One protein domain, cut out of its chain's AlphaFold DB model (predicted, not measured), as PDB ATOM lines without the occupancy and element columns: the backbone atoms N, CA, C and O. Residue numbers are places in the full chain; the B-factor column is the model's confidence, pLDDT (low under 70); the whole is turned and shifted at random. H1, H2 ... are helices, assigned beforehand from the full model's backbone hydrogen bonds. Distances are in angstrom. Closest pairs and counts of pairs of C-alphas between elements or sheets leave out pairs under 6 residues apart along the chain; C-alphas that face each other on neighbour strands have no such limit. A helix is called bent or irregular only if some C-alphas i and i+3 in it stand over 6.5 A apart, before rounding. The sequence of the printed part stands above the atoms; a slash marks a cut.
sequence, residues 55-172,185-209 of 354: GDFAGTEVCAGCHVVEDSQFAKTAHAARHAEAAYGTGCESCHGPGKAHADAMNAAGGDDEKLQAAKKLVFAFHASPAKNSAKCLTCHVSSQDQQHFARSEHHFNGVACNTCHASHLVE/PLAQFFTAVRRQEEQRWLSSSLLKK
ATOM      1  N   GLY A  55     105.881 116.947 169.226       89.12
ATOM      2  CA  GLY A  55     105.648 115.567 168.804       89.12
ATOM      3  C   GLY A  55     106.575 114.528 169.439       89.12
ATOM      4  O   GLY A  55     106.253 113.349 169.367       89.12
ATOM      5  N   ASP A  56     107.680 114.932 170.071       91.75
ATOM      6  CA  ASP A  56     108.612 114.015 170.746       91.75
ATOM      7  C   ASP A  56     108.188 113.700 172.195       91.75
ATOM      8  O   ASP A  56     108.775 112.835 172.853       91.75
ATOM      9  N   PHE A  57     107.166 114.395 172.701       91.69
ATOM     10  CA  PHE A  57     106.662 114.268 174.065       91.69
ATOM     11  C   PHE A  57     105.425 113.369 174.102       91.69
ATOM     12  O   PHE A  57     104.529 113.476 173.268       91.69
ATOM     13  N   ALA A  58     105.396 112.452 175.066       91.31
ATOM     14  CA  ALA A  58     104.317 111.486 175.235       91.31
ATOM     15  C   ALA A  58     103.161 112.032 176.086       91.31
ATOM     16  O   ALA A  58     102.035 111.557 175.950       91.31
ATOM     17  N   GLY A  59     103.425 113.015 176.953       88.94
ATOM     18  CA  GLY A  59     102.465 113.478 177.950       88.94
ATOM     19  C   GLY A  59     102.453 112.620 179.219       88.94
ATOM     20  O   GLY A  59     102.939 111.484 179.261       88.94
ATOM     21  N   THR A  60     101.897 113.189 180.290       87.19
ATOM     22  CA  THR A  60     101.917 112.574 181.628       87.19
ATOM     23  C   THR A  60     101.013 111.342 181.687       87.19
ATOM     24  O   THR A  60     101.359 110.356 182.329       87.19
ATOM     25  N   GLU A  61      99.901 111.346 180.954       88.88
ATOM     26  CA  GLU A  61      98.902 110.275 180.937       88.88
ATOM     27  C   GLU A  61      99.471 108.973 180.359       88.88
ATOM     28  O   GLU A  61      99.208 107.891 180.885       88.88
ATOM     29  N   VAL A  62     100.302 109.070 179.313       92.69
ATOM     30  CA  VAL A  62     100.998 107.908 178.737       92.69
ATOM     31  C   VAL A  62     101.969 107.313 179.756       92.69
ATOM     32  O   VAL A  62     102.034 106.095 179.910       92.69
ATOM     33  N   CYS A  63     102.686 108.166 180.491       91.50
ATOM     34  CA  CYS A  63     103.605 107.725 181.535       91.50
ATOM     35  C   CYS A  63     102.847 107.039 182.682       91.50
ATOM     36  O   CYS A  63     103.206 105.928 183.071       91.50
ATOM     37  N   ALA A  64     101.770 107.657 183.178       90.19
ATOM     38  CA  ALA A  64     100.940 107.143 184.268       90.19
ATOM     39  C   ALA A  64     100.271 105.800 183.930       90.19
ATOM     40  O   ALA A  64     100.075 104.975 184.819       90.19
ATOM     41  N   GLY A  65      99.985 105.539 182.648       90.25
ATOM     42  CA  GLY A  65      99.444 104.257 182.184       90.25
ATOM     43  C   GLY A  65     100.347 103.050 182.473       90.25
ATOM     44  O   GLY A  65      99.841 101.945 182.664       90.25
ATOM     45  N   CYS A  66     101.668 103.250 182.554       90.31
ATOM     46  CA  CYS A  66     102.632 102.194 182.888       90.31
ATOM     47  C   CYS A  66     103.303 102.394 184.261       90.31
ATOM     48  O   CYS A  66     103.591 101.418 184.948       90.31
ATOM     49  N   HIS A  67     103.525 103.640 184.682       91.12
ATOM     50  CA  HIS A  67     104.220 104.030 185.915       91.12
ATOM     51  C   HIS A  67     103.250 104.567 186.979       91.12
ATOM     52  O   HIS A  67     103.385 105.683 187.481       91.12
ATOM     53  N   VAL A  68     102.245 103.754 187.322       87.06
ATOM     54  CA  VAL A  68     101.142 104.137 188.224       87.06
ATOM     55  C   VAL A  68     101.645 104.532 189.617       87.06
ATOM     56  O   VAL A  68     101.145 105.477 190.230       87.06
ATOM     57  N   VAL A  69     102.640 103.811 190.142       84.62
ATOM     58  CA  VAL A  69     103.155 104.057 191.496       84.62
ATOM     59  C   VAL A  69     103.941 105.364 191.525       84.62
ATOM     60  O   VAL A  69     103.698 106.202 192.395       84.62
ATOM     61  N   GLU A  70     104.842 105.566 190.564       88.06
ATOM     62  CA  GLU A  70     105.624 106.792 190.435       88.06
ATOM     63  C   GLU A  70     104.726 108.015 190.249       88.06
ATOM     64  O   GLU A  70     104.928 109.006 190.951       88.06
ATOM     65  N   ASP A  71     103.720 107.930 189.374       89.19
ATOM     66  CA  ASP A  71     102.750 109.002 189.139       89.19
ATOM     67  C   ASP A  71     101.990 109.358 190.425       89.19
ATOM     68  O   ASP A  71     102.002 110.510 190.865       89.19
ATOM     69  N   SER A  72     101.442 108.352 191.118       88.12
ATOM     70  CA  SER A  72     100.685 108.564 192.360       88.12
ATOM     71  C   SER A  72     101.505 109.238 193.466       88.12
ATOM     72  O   SER A  72     100.966 110.002 194.271       88.12
ATOM     73  N   GLN A  73     102.811 108.963 193.527       87.25
ATOM     74  CA  GLN A  73     103.721 109.584 194.484       87.25
ATOM     75  C   GLN A  73     104.101 110.993 194.029       87.25
ATOM     76  O   GLN A  73     104.006 111.940 194.811       87.25
ATOM     77  N   PHE A  74     104.493 111.151 192.765       89.38
ATOM     78  CA  PHE A  74     104.889 112.432 192.186       89.38
ATOM     79  C   PHE A  74     103.778 113.483 192.288       89.38
ATOM     80  O   PHE A  74     104.056 114.613 192.704       89.38
ATOM     81  N   ALA A  75     102.530 113.095 192.004       89.62
ATOM     82  CA  ALA A  75     101.344 113.951 192.040       89.62
ATOM     83  C   ALA A  75     101.127 114.655 193.394       89.62
ATOM     84  O   ALA A  75     100.509 115.715 193.458       89.62
ATOM     85  N   LYS A  76     101.670 114.102 194.488       87.94
ATOM     86  CA  LYS A  76     101.574 114.669 195.845       87.94
ATOM     87  C   LYS A  76     102.607 115.762 196.119       87.94
ATOM     88  O   LYS A  76     102.550 116.420 197.157       87.94
ATOM     89  N   THR A  77     103.594 115.928 195.241       88.62
ATOM     90  CA  THR A  77     104.725 116.828 195.472       88.62
ATOM     91  C   THR A  77     104.482 118.226 194.918       88.62
ATOM     92  O   THR A  77     103.713 118.439 193.984       88.62
ATOM     93  N   ALA A  78     105.238 119.197 195.433       85.00
ATOM     94  CA  ALA A  78     105.249 120.549 194.881       85.00
ATOM     95  C   ALA A  78     105.712 120.604 193.411       85.00
ATOM     96  O   ALA A  78     105.415 121.584 192.737       85.00
ATOM     97  N   HIS A  79     106.418 119.582 192.911       87.06
ATOM     98  CA  HIS A  79     106.843 119.521 191.512       87.06
ATOM     99  C   HIS A  79     105.668 119.245 190.568       87.06
ATOM    100  O   HIS A  79     105.634 119.810 189.482       87.06
ATOM    101  N   ALA A  80     104.683 118.445 190.992       83.50
ATOM    102  CA  ALA A  80     103.482 118.187 190.199       83.50
ATOM    103  C   ALA A  80     102.548 119.406 190.130       83.50
ATOM    104  O   ALA A  80     101.894 119.635 189.121       83.50
ATOM    105  N   ALA A  81     102.519 120.225 191.187       74.19
ATOM    106  CA  ALA A  81     101.702 121.440 191.246       74.19
ATOM    107  C   ALA A  81     102.236 122.596 190.374       74.19
ATOM    108  O   ALA A  81     101.605 123.650 190.279       74.19
ATOM    109  N   ARG A  82     103.423 122.448 189.779       65.75
ATOM    110  CA  ARG A  82     104.067 123.460 188.938       65.75
ATOM    111  C   ARG A  82     104.020 122.996 187.479       65.75
ATOM    112  O   ARG A  82     104.025 121.805 187.208       65.75
ATOM    113  N   HIS A  83     104.009 123.949 186.544       63.50
ATOM    114  CA  HIS A  83     104.093 123.718 185.086       63.50
ATOM    115  C   HIS A  83     102.785 123.357 184.357       63.50
ATOM    116  O   HIS A  83     102.846 122.971 183.196       63.50
ATOM    117  N   ALA A  84     101.612 123.553 184.970       58.62
ATOM    118  CA  ALA A  84     100.316 123.240 184.347       58.62
ATOM    119  C   ALA A  84      99.999 124.030 183.054       58.62
ATOM    120  O   ALA A  84      99.133 123.624 182.290       58.62
ATOM    121  N   GLU A  85     100.683 125.151 182.804       63.62
ATOM    122  CA  GLU A  85     100.404 126.045 181.666       63.62
ATOM    123  C   GLU A  85     101.212 125.723 180.397       63.62
ATOM    124  O   GLU A  85     100.954 126.302 179.342       63.62
ATOM    125  N   ALA A  86     102.207 124.833 180.470       69.94
ATOM    126  CA  ALA A  86     103.033 124.486 179.313       69.94
ATOM    127  C   ALA A  86     102.414 123.351 178.484       69.94
ATOM    128  O   ALA A  86     101.875 122.387 179.024       69.94
ATOM    129  N   ALA A  87     102.529 123.462 177.158       72.50
ATOM    130  CA  ALA A  87     101.859 122.565 176.214       72.50
ATOM    131  C   ALA A  87     102.532 121.184 176.089       72.50
ATOM    132  O   ALA A  87     101.888 120.228 175.670       72.50
ATOM    133  N   TYR A  88     103.824 121.085 176.410       78.31
ATOM    134  CA  TYR A  88     104.603 119.845 176.372       78.31
ATOM    135  C   TYR A  88     105.816 119.929 177.311       78.31
ATOM    136  O   TYR A  88     106.210 121.017 177.740       78.31
ATOM    137  N   GLY A  89     106.428 118.783 177.629       80.75
ATOM    138  CA  GLY A  89     107.608 118.720 178.502       80.75
ATOM    139  C   GLY A  89     107.320 119.032 179.972       80.75
ATOM    140  O   GLY A  89     108.205 119.484 180.699       80.75
ATOM    141  N   THR A  90     106.078 118.820 180.401       85.56
ATOM    142  CA  THR A  90     105.599 118.978 181.779       85.56
ATOM    143  C   THR A  90     105.502 117.613 182.467       85.56
ATOM    144  O   THR A  90     105.841 116.584 181.879       85.56
ATOM    145  N   GLY A  91     105.125 117.588 183.750       87.31
ATOM    146  CA  GLY A  91     105.010 116.339 184.510       87.31
ATOM    147  C   GLY A  91     106.321 115.548 184.534       87.31
ATOM    148  O   GLY A  91     107.386 116.112 184.807       87.31
ATOM    149  N   CYS A  92     106.260 114.254 184.215       90.00
ATOM    150  CA  CYS A  92     107.419 113.355 184.179       90.00
ATOM    151  C   CYS A  92     108.524 113.865 183.234       90.00
ATOM    152  O   CYS A  92     109.716 113.848 183.561       90.00
ATOM    153  N   GLU A  93     108.128 114.383 182.073       90.56
ATOM    154  CA  GLU A  93     109.035 114.767 180.989       90.56
ATOM    155  C   GLU A  93     109.830 116.043 181.306       90.56
ATOM    156  O   GLU A  93     110.883 116.281 180.712       90.56
ATOM    157  N   SER A  94     109.412 116.808 182.322       87.25
ATOM    158  CA  SER A  94     110.177 117.953 182.841       87.25
ATOM    159  C   SER A  94     111.543 117.549 183.417       87.25
ATOM    160  O   SER A  94     112.503 118.319 183.365       87.25
ATOM    161  N   CYS A  95     111.645 116.323 183.943       89.31
ATOM    162  CA  CYS A  95     112.865 115.768 184.533       89.31
ATOM    163  C   CYS A  95     113.494 114.695 183.636       89.31
ATOM    164  O   CYS A  95     114.716 114.661 183.452       89.31
ATOM    165  N   HIS A  96     112.652 113.834 183.064       91.69
ATOM    166  CA  HIS A  96     113.057 112.674 182.273       91.69
ATOM    167  C   HIS A  96     113.319 113.001 180.789       91.69
ATOM    168  O   HIS A  96     114.000 112.240 180.098       91.69
ATOM    169  N   GLY A  97     112.884 114.173 180.315       90.50
ATOM    170  CA  GLY A  97     112.964 114.559 178.907       90.50
ATOM    171  C   GLY A  97     111.861 113.924 178.050       90.50
ATOM    172  O   GLY A  97     110.944 113.319 178.602       90.50
ATOM    173  N   PRO A  98     111.944 114.070 176.715       93.44
ATOM    174  CA  PRO A  98     110.937 113.554 175.788       93.44
ATOM    175  C   PRO A  98     110.807 112.028 175.893       93.44
ATOM    176  O   PRO A  98     111.789 111.303 175.719       93.44
ATOM    177  N   GLY A  99     109.607 111.543 176.205       94.38
ATOM    178  CA  GLY A  99     109.337 110.139 176.513       94.38
ATOM    179  C   GLY A  99     108.753 109.324 175.359       94.38
ATOM    180  O   GLY A  99     108.641 108.106 175.492       94.38
ATOM    181  N   LYS A 100     108.393 109.937 174.219       95.25
ATOM    182  CA  LYS A 100     107.653 109.235 173.155       95.25
ATOM    183  C   LYS A 100     108.403 108.031 172.591       95.25
ATOM    184  O   LYS A 100     107.845 106.941 172.531       95.25
ATOM    185  N   ALA A 101     109.674 108.206 172.229       95.75
ATOM    186  CA  ALA A 101     110.487 107.116 171.684       95.75
ATOM    187  C   ALA A 101     110.616 105.945 172.672       95.75
ATOM    188  O   ALA A 101     110.606 104.783 172.273       95.75
ATOM    189  N   HIS A 102     110.702 106.253 173.968       95.75
ATOM    190  CA  HIS A 102     110.702 105.254 175.026       95.75
ATOM    191  C   HIS A 102     109.365 104.505 175.105       95.75
ATOM    192  O   HIS A 102     109.367 103.276 175.073       95.75
ATOM    193  N   ALA A 103     108.238 105.221 175.158       94.88
ATOM    194  CA  ALA A 103     106.910 104.615 175.231       94.88
ATOM    195  C   ALA A 103     106.614 103.725 174.008       94.88
ATOM    196  O   ALA A 103     106.192 102.577 174.159       94.88
ATOM    197  N   ASP A 104     106.913 104.216 172.803       95.81
ATOM    198  CA  ASP A 104     106.708 103.477 171.553       95.81
ATOM    199  C   ASP A 104     107.571 102.199 171.517       95.81
ATOM    200  O   ASP A 104     107.081 101.122 171.168       95.81
ATOM    201  N   ALA A 105     108.837 102.281 171.945       96.00
ATOM    202  CA  ALA A 105     109.735 101.127 171.996       96.00
ATOM    203  C   ALA A 105     109.337 100.098 173.068       96.00
ATOM    204  O   ALA A 105     109.460  98.899 172.824       96.00
ATOM    205  N   MET A 106     108.841 100.538 174.231       94.00
ATOM    206  CA  MET A 106     108.338  99.637 175.276       94.00
ATOM    207  C   MET A 106     107.118  98.851 174.788       94.00
ATOM    208  O   MET A 106     107.066  97.634 174.961       94.00
ATOM    209  N   ASN A 107     106.183  99.515 174.103       92.25
ATOM    210  CA  ASN A 107     105.020  98.859 173.504       92.25
ATOM    211  C   ASN A 107     105.425  97.874 172.395       92.25
ATOM    212  O   ASN A 107     104.894  96.766 172.319       92.25
ATOM    213  N   ALA A 108     106.399  98.246 171.559       93.94
ATOM    214  CA  ALA A 108     106.892  97.403 170.470       93.94
ATOM    215  C   ALA A 108     107.743  96.208 170.938       93.94
ATOM    216  O   ALA A 108     107.910  95.244 170.188       93.94
ATOM    217  N   ALA A 109     108.297  96.251 172.154       91.94
ATOM    218  CA  ALA A 109     109.140  95.182 172.680       91.94
ATOM    219  C   ALA A 109     108.368  93.870 172.891       91.94
ATOM    220  O   ALA A 109     108.958  92.802 172.767       91.94
ATOM    221  N   GLY A 110     107.062  93.926 173.189       86.00
ATOM    222  CA  GLY A 110     106.216  92.731 173.297       86.00
ATOM    223  C   GLY A 110     106.689  91.700 174.334       86.00
ATOM    224  O   GLY A 110     106.433  90.513 174.162       86.00
ATOM    225  N   GLY A 111     107.406  92.133 175.378       83.69
ATOM    226  CA  GLY A 111     107.977  91.254 176.409       83.69
ATOM    227  C   GLY A 111     109.386  90.720 176.118       83.69
ATOM    228  O   GLY A 111     109.908  89.950 176.913       83.69
ATOM    229  N   ASP A 112     110.015  91.127 175.014       94.81
ATOM    230  CA  ASP A 112     111.408  90.800 174.689       94.81
ATOM    231  C   ASP A 112     112.385  91.572 175.593       94.81
ATOM    232  O   ASP A 112     112.445  92.805 175.557       94.81
ATOM    233  N   ASP A 113     113.163  90.848 176.399       92.56
ATOM    234  CA  ASP A 113     114.072  91.437 177.386       92.56
ATOM    235  C   ASP A 113     115.128  92.359 176.763       92.56
ATOM    236  O   ASP A 113     115.412  93.426 177.313       92.56
ATOM    237  N   GLU A 114     115.697  92.007 175.608       94.00
ATOM    238  CA  GLU A 114     116.723  92.828 174.959       94.00
ATOM    239  C   GLU A 114     116.127  94.143 174.454       94.00
ATOM    240  O   GLU A 114     116.686  95.222 174.696       94.00
ATOM    241  N   LYS A 115     114.950  94.075 173.825       94.44
ATOM    242  CA  LYS A 115     114.220  95.263 173.366       94.44
ATOM    243  C   LYS A 115     113.768  96.130 174.533       94.44
ATOM    244  O   LYS A 115     113.884  97.351 174.448       94.44
ATOM    245  N   LEU A 116     113.334  95.536 175.645       91.25
ATOM    246  CA  LEU A 116     112.986  96.271 176.863       91.25
ATOM    247  C   LEU A 116     114.203  96.997 177.453       91.25
ATOM    248  O   LEU A 116     114.106  98.160 177.847       91.25
ATOM    249  N   GLN A 117     115.374  96.355 177.498       90.81
ATOM    250  CA  GLN A 117     116.600  97.009 177.971       90.81
ATOM    251  C   GLN A 117     117.084  98.109 177.021       90.81
ATOM    252  O   GLN A 117     117.621  99.120 177.480       90.81
ATOM    253  N   ALA A 118     116.886  97.948 175.712       93.62
ATOM    254  CA  ALA A 118     117.148  99.002 174.739       93.62
ATOM    255  C   ALA A 118     116.188 100.190 174.930       93.62
ATOM    256  O   ALA A 118     116.641 101.331 175.030       93.62
ATOM    257  N   ALA A 119     114.888  99.926 175.081       93.69
ATOM    258  CA  ALA A 119     113.855 100.942 175.277       93.69
ATOM    259  C   ALA A 119     114.060 101.764 176.563       93.69
ATOM    260  O   ALA A 119     113.881 102.983 176.558       93.69
ATOM    261  N   LYS A 120     114.519 101.141 177.658       90.44
ATOM    262  CA  LYS A 120     114.857 101.837 178.919       90.44
ATOM    263  C   LYS A 120     115.953 102.899 178.770       90.44
ATOM    264  O   LYS A 120     116.022 103.811 179.587       90.44
ATOM    265  N   LYS A 121     116.806 102.807 177.744       92.00
ATOM    266  CA  LYS A 121     117.888 103.777 177.486       92.00
ATOM    267  C   LYS A 121     117.427 105.001 176.686       92.00
ATOM    268  O   LYS A 121     118.201 105.945 176.554       92.00
ATOM    269  N   LEU A 122     116.203 104.984 176.150       94.12
ATOM    270  CA  LEU A 122     115.659 106.055 175.304       94.12
ATOM    271  C   LEU A 122     115.099 107.243 176.095       94.12
ATOM    272  O   LEU A 122     114.823 108.284 175.511       94.12
ATOM    273  N   VAL A 123     114.955 107.106 177.413       93.12
ATOM    274  CA  VAL A 123     114.515 108.171 178.318       93.12
ATOM    275  C   VAL A 123     115.569 108.390 179.398       93.12
ATOM    276  O   VAL A 123     116.286 107.462 179.784       93.12
ATOM    277  N   PHE A 124     115.705 109.620 179.897       93.19
ATOM    278  CA  PHE A 124     116.652 109.872 180.975       93.19
ATOM    279  C   PHE A 124     116.168 109.194 182.257       93.19
ATOM    280  O   PHE A 124     115.134 109.555 182.806       93.19
ATOM    281  N   ALA A 125     116.955 108.259 182.778       89.00
ATOM    282  CA  ALA A 125     116.800 107.736 184.126       89.00
ATOM    283  C   ALA A 125     117.938 108.260 185.010       89.00
ATOM    284  O   ALA A 125     119.073 108.423 184.555       89.00
ATOM    285  N   PHE A 126     117.662 108.486 186.295       91.19
ATOM    286  CA  PHE A 126     118.617 109.020 187.278       91.19
ATOM    287  C   PHE A 126     119.705 108.002 187.711       91.19
ATOM    288  O   PHE A 126     120.117 107.958 188.870       91.19
ATOM    289  N   HIS A 127     120.191 107.194 186.765       87.62
ATOM    290  CA  HIS A 127     121.300 106.242 186.896       87.62
ATOM    291  C   HIS A 127     122.595 106.750 186.235       87.62
ATOM    292  O   HIS A 127     123.555 105.999 186.082       87.62
ATOM    293  N   ALA A 128     122.636 108.023 185.824       90.06
ATOM    294  CA  ALA A 128     123.837 108.645 185.279       90.06
ATOM    295  C   ALA A 128     124.815 109.073 186.392       90.06
ATOM    296  O   ALA A 128     124.548 108.935 187.586       90.06
ATOM    297  N   SER A 129     125.963 109.634 185.996       93.19
ATOM    298  CA  SER A 129     126.933 110.225 186.929       93.19
ATOM    299  C   SER A 129     126.283 111.300 187.823       93.19
ATOM    300  O   SER A 129     125.415 112.027 187.323       93.19
ATOM    301  N   PRO A 130     126.772 111.517 189.058       93.12
ATOM    302  CA  PRO A 130     126.222 112.509 189.982       93.12
ATOM    303  C   PRO A 130     126.030 113.908 189.385       93.12
ATOM    304  O   PRO A 130     124.964 114.502 189.529       93.12
ATOM    305  N   ALA A 131     127.016 114.397 188.626       89.06
ATOM    306  CA  ALA A 131     126.941 115.694 187.957       89.06
ATOM    307  C   ALA A 131     125.782 115.775 186.944       89.06
ATOM    308  O   ALA A 131     125.028 116.745 186.951       89.06
ATOM    309  N   LYS A 132     125.592 114.738 186.114       91.12
ATOM    310  CA  LYS A 132     124.481 114.664 185.145       91.12
ATOM    311  C   LYS A 132     123.118 114.599 185.838       91.12
ATOM    312  O   LYS A 132     122.190 115.267 185.395       91.12
ATOM    313  N   ASN A 133     123.008 113.844 186.932       92.81
ATOM    314  CA  ASN A 133     121.773 113.768 187.716       92.81
ATOM    315  C   ASN A 133     121.431 115.127 188.344       92.81
ATOM    316  O   ASN A 133     120.316 115.616 188.189       92.81
ATOM    317  N   SER A 134     122.399 115.774 188.998       91.12
ATOM    318  CA  SER A 134     122.205 117.102 189.586       91.12
ATOM    319  C   SER A 134     121.913 118.175 188.540       91.12
ATOM    320  O   SER A 134     121.094 119.054 188.799       91.12
ATOM    321  N   ALA A 135     122.515 118.097 187.348       88.25
ATOM    322  CA  ALA A 135     122.261 119.043 186.265       88.25
ATOM    323  C   ALA A 135     120.779 119.092 185.863       88.25
ATOM    324  O   ALA A 135     120.280 120.172 185.565       88.25
ATOM    325  N   LYS A 136     120.055 117.962 185.921       89.62
ATOM    326  CA  LYS A 136     118.607 117.931 185.655       89.62
ATOM    327  C   LYS A 136     117.804 118.740 186.660       89.62
ATOM    328  O   LYS A 136     116.905 119.459 186.255       89.62
ATOM    329  N   CYS A 137     118.149 118.669 187.944       88.88
ATOM    330  CA  CYS A 137     117.493 119.467 188.981       88.88
ATOM    331  C   CYS A 137     117.871 120.952 188.863       88.88
ATOM    332  O   CYS A 137     117.044 121.843 189.059       88.88
ATOM    333  N   LEU A 138     119.136 121.223 188.529       86.50
ATOM    334  CA  LEU A 138     119.685 122.573 188.433       86.50
ATOM    335  C   LEU A 138     119.217 123.340 187.195       86.50
ATOM    336  O   LEU A 138     119.395 124.549 187.168       86.50
ATOM    337  N   THR A 139     118.550 122.713 186.222       82.81
ATOM    338  CA  THR A 139     117.868 123.459 185.144       82.81
ATOM    339  C   THR A 139     116.878 124.488 185.696       82.81
ATOM    340  O   THR A 139     116.670 125.527 185.078       82.81
ATOM    341  N   CYS A 140     116.312 124.213 186.876       84.00
ATOM    342  CA  CYS A 140     115.300 125.044 187.521       84.00
ATOM    343  C   CYS A 140     115.777 125.532 188.896       84.00
ATOM    344  O   CYS A 140     115.662 126.710 189.223       84.00
ATOM    345  N   HIS A 141     116.399 124.659 189.695       85.81
ATOM    346  CA  HIS A 141     116.868 125.020 191.037       85.81
ATOM    347  C   HIS A 141     118.121 125.908 191.058       85.81
ATOM    348  O   HIS A 141     118.472 126.405 192.123       85.81
ATOM    349  N   VAL A 142     118.791 126.164 189.925       75.62
ATOM    350  CA  VAL A 142     119.951 127.079 189.894       75.62
ATOM    351  C   VAL A 142     119.594 128.502 190.337       75.62
ATOM    352  O   VAL A 142     120.438 129.187 190.908       75.62
ATOM    353  N   SER A 143     118.348 128.940 190.122       71.31
ATOM    354  CA  SER A 143     117.882 130.265 190.546       71.31
ATOM    355  C   SER A 143     117.525 130.345 192.033       71.31
ATOM    356  O   SER A 143     117.265 131.434 192.537       71.31
ATOM    357  N   SER A 144     117.463 129.209 192.730       76.12
ATOM    358  CA  SER A 144     117.087 129.159 194.140       76.12
ATOM    359  C   SER A 144     118.264 129.550 195.032       76.12
ATOM    360  O   SER A 144     119.378 129.029 194.903       76.12
ATOM    361  N   GLN A 145     117.999 130.420 196.009       72.31
ATOM    362  CA  GLN A 145     118.989 130.806 197.020       72.31
ATOM    363  C   GLN A 145     119.461 129.621 197.872       72.31
ATOM    364  O   GLN A 145     120.566 129.665 198.413       72.31
ATOM    365  N   ASP A 146     118.669 128.552 197.968       76.69
ATOM    366  CA  ASP A 146     119.030 127.374 198.754       76.69
ATOM    367  C   ASP A 146     120.076 126.501 198.054       76.69
ATOM    368  O   ASP A 146     120.823 125.805 198.734       76.69
ATOM    369  N   GLN A 147     120.138 126.510 196.714       83.31
ATOM    370  CA  GLN A 147     121.008 125.625 195.921       83.31
ATOM    371  C   GLN A 147     122.139 126.355 195.180       83.31
ATOM    372  O   GLN A 147     123.023 125.698 194.627       83.31
ATOM    373  N   GLN A 148     122.183 127.690 195.219       79.19
ATOM    374  CA  GLN A 148     123.181 128.526 194.524       79.19
ATOM    375  C   GLN A 148     124.656 128.185 194.822       79.19
ATOM    376  O   GLN A 148     125.563 128.653 194.134       79.19
ATOM    377  N   HIS A 149     124.942 127.433 195.886       86.75
ATOM    378  CA  HIS A 149     126.302 127.065 196.289       86.75
ATOM    379  C   HIS A 149     126.596 125.577 196.127       86.75
ATOM    380  O   HIS A 149     127.699 125.142 196.452       86.75
ATOM    381  N   PHE A 150     125.662 124.802 195.575       88.94
ATOM    382  CA  PHE A 150     125.812 123.354 195.524       88.94
ATOM    383  C   PHE A 150     126.982 122.939 194.636       88.94
ATOM    384  O   PHE A 150     127.786 122.112 195.048       88.94
ATOM    385  N   ALA A 151     127.153 123.588 193.483       86.38
ATOM    386  CA  ALA A 151     128.254 123.320 192.556       86.38
ATOM    387  C   ALA A 151     129.659 123.561 193.151       86.38
ATOM    388  O   ALA A 151     130.647 123.109 192.588       86.38
ATOM    389  N   ARG A 152     129.759 124.265 194.285       85.94
ATOM    390  CA  ARG A 152     131.016 124.515 195.013       85.94
ATOM    391  C   ARG A 152     131.039 123.879 196.403       85.94
ATOM    392  O   ARG A 152     131.826 124.274 197.255       85.94
ATOM    393  N   SER A 153     130.097 122.983 196.661       90.44
ATOM    394  CA  SER A 153     129.922 122.344 197.955       90.44
ATOM    395  C   SER A 153     130.806 121.105 198.068       90.44
ATOM    396  O   SER A 153     131.036 120.412 197.075       90.44
ATOM    397  N   GLU A 154     131.228 120.769 199.286       92.06
ATOM    398  CA  GLU A 154     131.978 119.531 199.542       92.06
ATOM    399  C   GLU A 154     131.201 118.287 199.085       92.06
ATOM    400  O   GLU A 154     131.779 117.356 198.533       92.06
ATOM    401  N   HIS A 155     129.872 118.289 199.213       93.19
ATOM    402  CA  HIS A 155     129.034 117.210 198.689       93.19
ATOM    403  C   HIS A 155     129.175 117.041 197.173       93.19
ATOM    404  O   HIS A 155     129.326 115.915 196.699       93.19
ATOM    405  N   HIS A 156     129.168 118.135 196.410       91.25
ATOM    406  CA  HIS A 156     129.343 118.066 194.962       91.25
ATOM    407  C   HIS A 156     130.736 117.555 194.581       91.25
ATOM    408  O   HIS A 156     130.845 116.662 193.741       91.25
ATOM    409  N   PHE A 157     131.786 118.060 195.238       90.44
ATOM    410  CA  PHE A 157     133.160 117.615 194.985       90.44
ATOM    411  C   PHE A 157     133.395 116.143 195.344       90.44
ATOM    412  O   PHE A 157     134.204 115.482 194.702       90.44
ATOM    413  N   ASN A 158     132.629 115.604 196.295       92.75
ATOM    414  CA  ASN A 158     132.654 114.190 196.669       92.75
ATOM    415  C   ASN A 158     131.621 113.332 195.910       92.75
ATOM    416  O   ASN A 158     131.318 112.213 196.319       92.75
ATOM    417  N   GLY A 159     131.066 113.829 194.798       93.31
ATOM    418  CA  GLY A 159     130.208 113.033 193.917       93.31
ATOM    419  C   GLY A 159     128.817 112.727 194.481       93.31
ATOM    420  O   GLY A 159     128.185 111.758 194.063       93.31
ATOM    421  N   VAL A 160     128.303 113.534 195.407       94.38
ATOM    422  CA  VAL A 160     126.919 113.418 195.888       94.38
ATOM    423  C   VAL A 160     125.982 114.156 194.929       94.38
ATOM    424  O   VAL A 160     126.232 115.302 194.559       94.38
ATOM    425  N   ALA A 161     124.882 113.510 194.537       94.06
ATOM    426  CA  ALA A 161     123.857 114.093 193.673       94.06
ATOM    427  C   ALA A 161     122.603 114.491 194.459       94.06
ATOM    428  O   ALA A 161     122.338 113.976 195.547       94.06
ATOM    429  N   CYS A 162     121.765 115.355 193.878       92.81
ATOM    430  CA  CYS A 162     120.510 115.787 194.508       92.81
ATOM    431  C   CYS A 162     119.605 114.586 194.827       92.81
ATOM    432  O   CYS A 162     119.058 114.475 195.924       92.81
ATOM    433  N   ASN A 163     119.517 113.645 193.883       92.88
ATOM    434  CA  ASN A 163     118.726 112.426 194.001       92.88
ATOM    435  C   ASN A 163     119.351 111.370 194.932       92.88
ATOM    436  O   ASN A 163     118.760 110.310 195.113       92.88
ATOM    437  N   THR A 164     120.522 111.615 195.528       93.44
ATOM    438  CA  THR A 164     121.044 110.789 196.631       93.44
ATOM    439  C   THR A 164     120.257 111.062 197.911       93.44
ATOM    440  O   THR A 164     119.939 110.133 198.653       93.44
ATOM    441  N   CYS A 165     119.880 112.324 198.129       93.56
ATOM    442  CA  CYS A 165     119.181 112.782 199.326       93.56
ATOM    443  C   CYS A 165     117.674 112.934 199.114       93.56
ATOM    444  O   CYS A 165     116.890 112.543 199.979       93.56
ATOM    445  N   HIS A 166     117.274 113.482 197.968       93.62
ATOM    446  CA  HIS A 166     115.886 113.784 197.636       93.62
ATOM    447  C   HIS A 166     115.288 112.723 196.706       93.62
ATOM    448  O   HIS A 166     115.994 112.119 195.897       93.62
ATOM    449  N   ALA A 167     113.983 112.501 196.809       91.88
ATOM    450  CA  ALA A 167     113.216 111.693 195.867       91.88
ATOM    451  C   ALA A 167     111.978 112.471 195.425       91.88
ATOM    452  O   ALA A 167     111.153 112.817 196.261       91.88
ATOM    453  N   SER A 168     111.837 112.740 194.126       89.81
ATOM    454  CA  SER A 168     110.656 113.435 193.582       89.81
ATOM    455  C   SER A 168     109.421 112.533 193.495       89.81
ATOM    456  O   SER A 168     108.307 113.026 193.392       89.81
ATOM    457  N   HIS A 169     109.618 111.223 193.594       90.31
ATOM    458  CA  HIS A 169     108.588 110.217 193.806       90.31
ATOM    459  C   HIS A 169     109.178 109.186 194.772       90.31
ATOM    460  O   HIS A 169     110.230 108.598 194.502       90.31
ATOM    461  N   LEU A 170     108.562 109.014 195.941       85.56
ATOM    462  CA  LEU A 170     109.036 108.051 196.927       85.56
ATOM    463  C   LEU A 170     108.495 106.670 196.572       85.56
ATOM    464  O   LEU A 170     107.504 106.204 197.115       85.56
ATOM    465  N   VAL A 171     109.158 106.026 195.626       74.31
ATOM    466  CA  VAL A 171     108.986 104.599 195.385       74.31
ATOM    467  C   VAL A 171     110.083 103.909 196.181       74.31
ATOM    468  O   VAL A 171     111.270 104.123 195.927       74.31
ATOM    469  N   GLU A 172     109.728 103.162 197.226       59.69
ATOM    470  CA  GLU A 172     110.697 102.229 197.796       59.69
ATOM    471  C   GLU A 172     111.147 101.334 196.637       59.69
ATOM    472  O   GLU A 172     110.322 100.693 195.987       59.69
ATOM    473  N   PRO A 185      97.293  92.842 192.584       49.50
ATOM    474  CA  PRO A 185      96.529  93.636 193.551       49.50
ATOM    475  C   PRO A 185      97.138  93.653 194.960       49.50
ATOM    476  O   PRO A 185      97.042  94.658 195.659       49.50
ATOM    477  N   LEU A 186      97.790  92.566 195.396       47.12
ATOM    478  CA  LEU A 186      98.428  92.517 196.718       47.12
ATOM    479  C   LEU A 186      99.808  93.185 196.714       47.12
ATOM    480  O   LEU A 186     100.196  93.785 197.714       47.12
ATOM    481  N   ALA A 187     100.523  93.156 195.586       50.66
ATOM    482  CA  ALA A 187     101.804  93.849 195.442       50.66
ATOM    483  C   ALA A 187     101.673  95.371 195.659       50.66
ATOM    484  O   ALA A 187     102.572  95.997 196.222       50.66
ATOM    485  N   GLN A 188     100.533  95.968 195.297       51.53
ATOM    486  CA  GLN A 188     100.240  97.389 195.532       51.53
ATOM    487  C   GLN A 188     100.195  97.756 197.026       51.53
ATOM    488  O   GLN A 188     100.661  98.825 197.414       51.53
ATOM    489  N   PHE A 189      99.714  96.856 197.890       51.94
ATOM    490  CA  PHE A 189      99.687  97.091 199.338       51.94
ATOM    491  C   PHE A 189     101.083  97.081 199.974       51.94
ATOM    492  O   PHE A 189     101.310  97.804 200.943       51.94
ATOM    493  N   PHE A 190     102.020  96.297 199.433       50.22
ATOM    494  CA  PHE A 190     103.402  96.214 199.930       50.22
ATOM    495  C   PHE A 190     104.359  97.218 199.274       50.22
ATOM    496  O   PHE A 190     105.462  97.417 199.774       50.22
ATOM    497  N   THR A 191     103.950  97.844 198.171       52.91
ATOM    498  CA  THR A 191     104.711  98.899 197.478       52.91
ATOM    499  C   THR A 191     104.260 100.306 197.869       52.91
ATOM    500  O   THR A 191     104.984 101.272 197.630       52.91
ATOM    501  N   ALA A 192     103.092 100.441 198.509       55.03
ATOM    502  CA  ALA A 192     102.642 101.699 199.085       55.03
ATOM    503  C   ALA A 192     103.515 102.087 200.288       55.03
ATOM    504  O   ALA A 192     103.579 101.380 201.297       55.03
ATOM    505  N   VAL A 193     104.156 103.254 200.200       59.56
ATOM    506  CA  VAL A 193     104.911 103.848 201.306       59.56
ATOM    507  C   VAL A 193     104.017 103.948 202.542       59.56
ATOM    508  O   VAL A 193     102.877 104.417 202.474       59.56
ATOM    509  N   ARG A 194     104.539 103.552 203.709       68.38
ATOM    510  CA  ARG A 194     103.823 103.710 204.985       68.38
ATOM    511  C   ARG A 194     103.382 105.168 205.143       68.38
ATOM    512  O   ARG A 194     104.208 106.069 205.048       68.38
ATOM    513  N   ARG A 195     102.108 105.423 205.467       73.50
ATOM    514  CA  ARG A 195     101.534 106.787 205.578       73.50
ATOM    515  C   ARG A 195     102.405 107.766 206.381       73.50
ATOM    516  O   ARG A 195     102.543 108.923 206.003       73.50
ATOM    517  N   GLN A 196     103.002 107.302 207.479       76.19
ATOM    518  CA  GLN A 196     103.899 108.110 208.311       76.19
ATOM    519  C   GLN A 196     105.180 108.524 207.569       76.19
ATOM    520  O   GLN A 196     105.670 109.641 207.727       76.19
ATOM    521  N   GLU A 197     105.727 107.627 206.756       79.06
ATOM    522  CA  GLU A 197     106.909 107.883 205.949       79.06
ATOM    523  C   GLU A 197     106.609 108.804 204.762       79.06
ATOM    524  O   GLU A 197     107.384 109.724 204.502       79.06
ATOM    525  N   GLU A 198     105.455 108.637 204.116       82.81
ATOM    526  CA  GLU A 198     104.991 109.548 203.069       82.81
ATOM    527  C   GLU A 198     104.803 110.973 203.619       82.81
ATOM    528  O   GLU A 198     105.322 111.940 203.063       82.81
ATOM    529  N   GLN A 199     104.146 111.114 204.774       85.00
ATOM    530  CA  GLN A 199     103.985 112.410 205.440       85.00
ATOM    531  C   GLN A 199     105.330 113.042 205.814       85.00
ATOM    532  O   GLN A 199     105.529 114.243 205.614       85.00
ATOM    533  N   ARG A 200     106.277 112.248 206.331       87.69
ATOM    534  CA  ARG A 200     107.649 112.705 206.603       87.69
ATOM    535  C   ARG A 200     108.307 113.220 205.329       87.69
ATOM    536  O   ARG A 200     108.892 114.298 205.350       87.69
ATOM    537  N   TRP A 201     108.251 112.447 204.252       88.69
ATOM    538  CA  TRP A 201     108.849 112.788 202.967       88.69
ATOM    539  C   TRP A 201     108.302 114.113 202.425       88.69
ATOM    540  O   TRP A 201     109.086 115.030 202.170       88.69
ATOM    541  N   LEU A 202     106.976 114.270 202.375       88.44
ATOM    542  CA  LEU A 202     106.315 115.497 201.915       88.44
ATOM    543  C   LEU A 202     106.643 116.718 202.792       88.44
ATOM    544  O   LEU A 202     106.882 117.805 202.273       88.44
ATOM    545  N   SER A 203     106.717 116.547 204.116       86.38
ATOM    546  CA  SER A 203     107.002 117.641 205.066       86.38
ATOM    547  C   SER A 203     108.491 117.967 205.245       86.38
ATOM    548  O   SER A 203     108.835 119.011 205.799       86.38
ATOM    549  N   SER A 204     109.390 117.096 204.778       86.81
ATOM    550  CA  SER A 204     110.843 117.222 204.966       86.81
ATOM    551  C   SER A 204     111.567 117.482 203.650       86.81
ATOM    552  O   SER A 204     112.596 116.865 203.392       86.81
ATOM    553  N   SER A 205     111.030 118.359 202.797       89.31
ATOM    554  CA  SER A 205     111.648 118.724 201.510       89.31
ATOM    555  C   SER A 205     111.992 117.507 200.637       89.31
ATOM    556  O   SER A 205     113.039 117.468 199.991       89.31
ATOM    557  N   LEU A 206     111.128 116.490 200.636       92.00
ATOM    558  CA  LEU A 206     111.261 115.284 199.822       92.00
ATOM    559  C   LEU A 206     112.509 114.430 200.117       92.00
ATOM    560  O   LEU A 206     112.998 113.718 199.240       92.00
ATOM    561  N   LEU A 207     113.041 114.476 201.344       92.56
ATOM    562  CA  LEU A 207     114.170 113.626 201.736       92.56
ATOM    563  C   LEU A 207     113.789 112.137 201.754       92.56
ATOM    564  O   LEU A 207     112.770 111.746 202.330       92.56
ATOM    565  N   LYS A 208     114.663 111.289 201.203       90.88
ATOM    566  CA  LYS A 208     114.479 109.829 201.144       90.88
ATOM    567  C   LYS A 208     114.340 109.183 202.515       90.88
ATOM    568  O   LYS A 208     113.573 108.246 202.667       90.88
ATOM    569  N   LYS A 209     115.049 109.698 203.521       90.06
ATOM    570  CA  LYS A 209     115.013 109.237 204.920       90.06
ATOM    571  C   LYS A 209     114.849 110.434 205.858       90.06
ATOM    572  O   LYS A 209     114.904 111.582 205.416       90.06
TER     573      LYS A 209
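AT A GLANCE: This is residues 55 to 172 and 185 to 209 of the 354 residues of an uncharacterized protein of Acidobacteria bacterium (UniProt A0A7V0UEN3). Ten short helices are strung on loops with few contacts between them: the longest, H6, packs on the short H8 toward one end of the long axis, and a helical hairpin of H4 and H5 stands toward the other end. The short H3 lies near the middle, and H1 and H2 lie between the H4 and H5 hairpin and the pair H9 and H10, which touch no other helix. The printed part has 143 residues with ten named helices, H1 to H10 in order, and no named strand; its class is all helix. It is compact, with a radius of gyration of the C-alphas of 16.3 A, and spans 45 by 33 by 33 A.

IN THESE COORDINATES: H6, residues 130 to 141, is 15.7 A long, from C-alpha 130 at (126.222, 112.509, 189.982) to C-alpha 141 at (116.868, 125.020, 191.037). It is neither bent nor irregular, but only just: C-alphas 137 and 140 are 6.2 A apart. H8 is residues 162 to 165, H7 154 to 157 and H3 93 to 96. H5, residues 113 to 122, is 14.9 A long, and H4, residues 100 to 109, 14.1 A. H1, residues 60 to 66, begins at C-alpha 60 (101.917, 112.574, 181.628); H2 is residues 68 to 74. H9 is residues 185 to 191, and H10, residues 195 to 203, is 12.2 A long.

HOW THE PARTS SIT: H6 touches H8, closest at the C-alphas of Ser 134 and Cys 162, 5.4 A. H3 is close to H6 but not clearly touching, with the C-alphas of Cys 95 and Lys 136 at 6.2 A. H4 and H5 form a helical hairpin and touch, closest at the C-alphas of His 102 and Leu 122, 5.0 A, at a shallow tilt of 1 degree, opposite ways. H1 is close to H4 but not clearly touching, with the C-alphas of Val 62 and Ala 103 at 7.6 A. H1 and H2 only just touch, only at the corner, with 3 pairs of C-alphas within 8 A, closest Ala 64 and Asp 71 at 5.5 A. H2 and H9 are only just apart, at 8.1 A. Each O i to N i+4 pair is within hydrogen-bond range in H2, H4 and H10, against 2 of 3 in H1, 4 of 6 in H5, 6 of 8 in H6 and 1 of 3 in H9, where 2 of 4 O i to N i+3 pairs are; H3, H7 and H8 are too short for such a pair.

THE WHOLE: The C-alphas farthest apart are those of Gly 110 and Gln 145, 46.6 A. Residues 173 to 184 are not printed, and C-alphas 172 and 185 are 17.1 A apart across this cut. The links H2 to H3 and H6 to H7 are long. Mean pLDDT of the printed part is 85.1; residues 82 to 86, 172 and 185 to 194 are under 70.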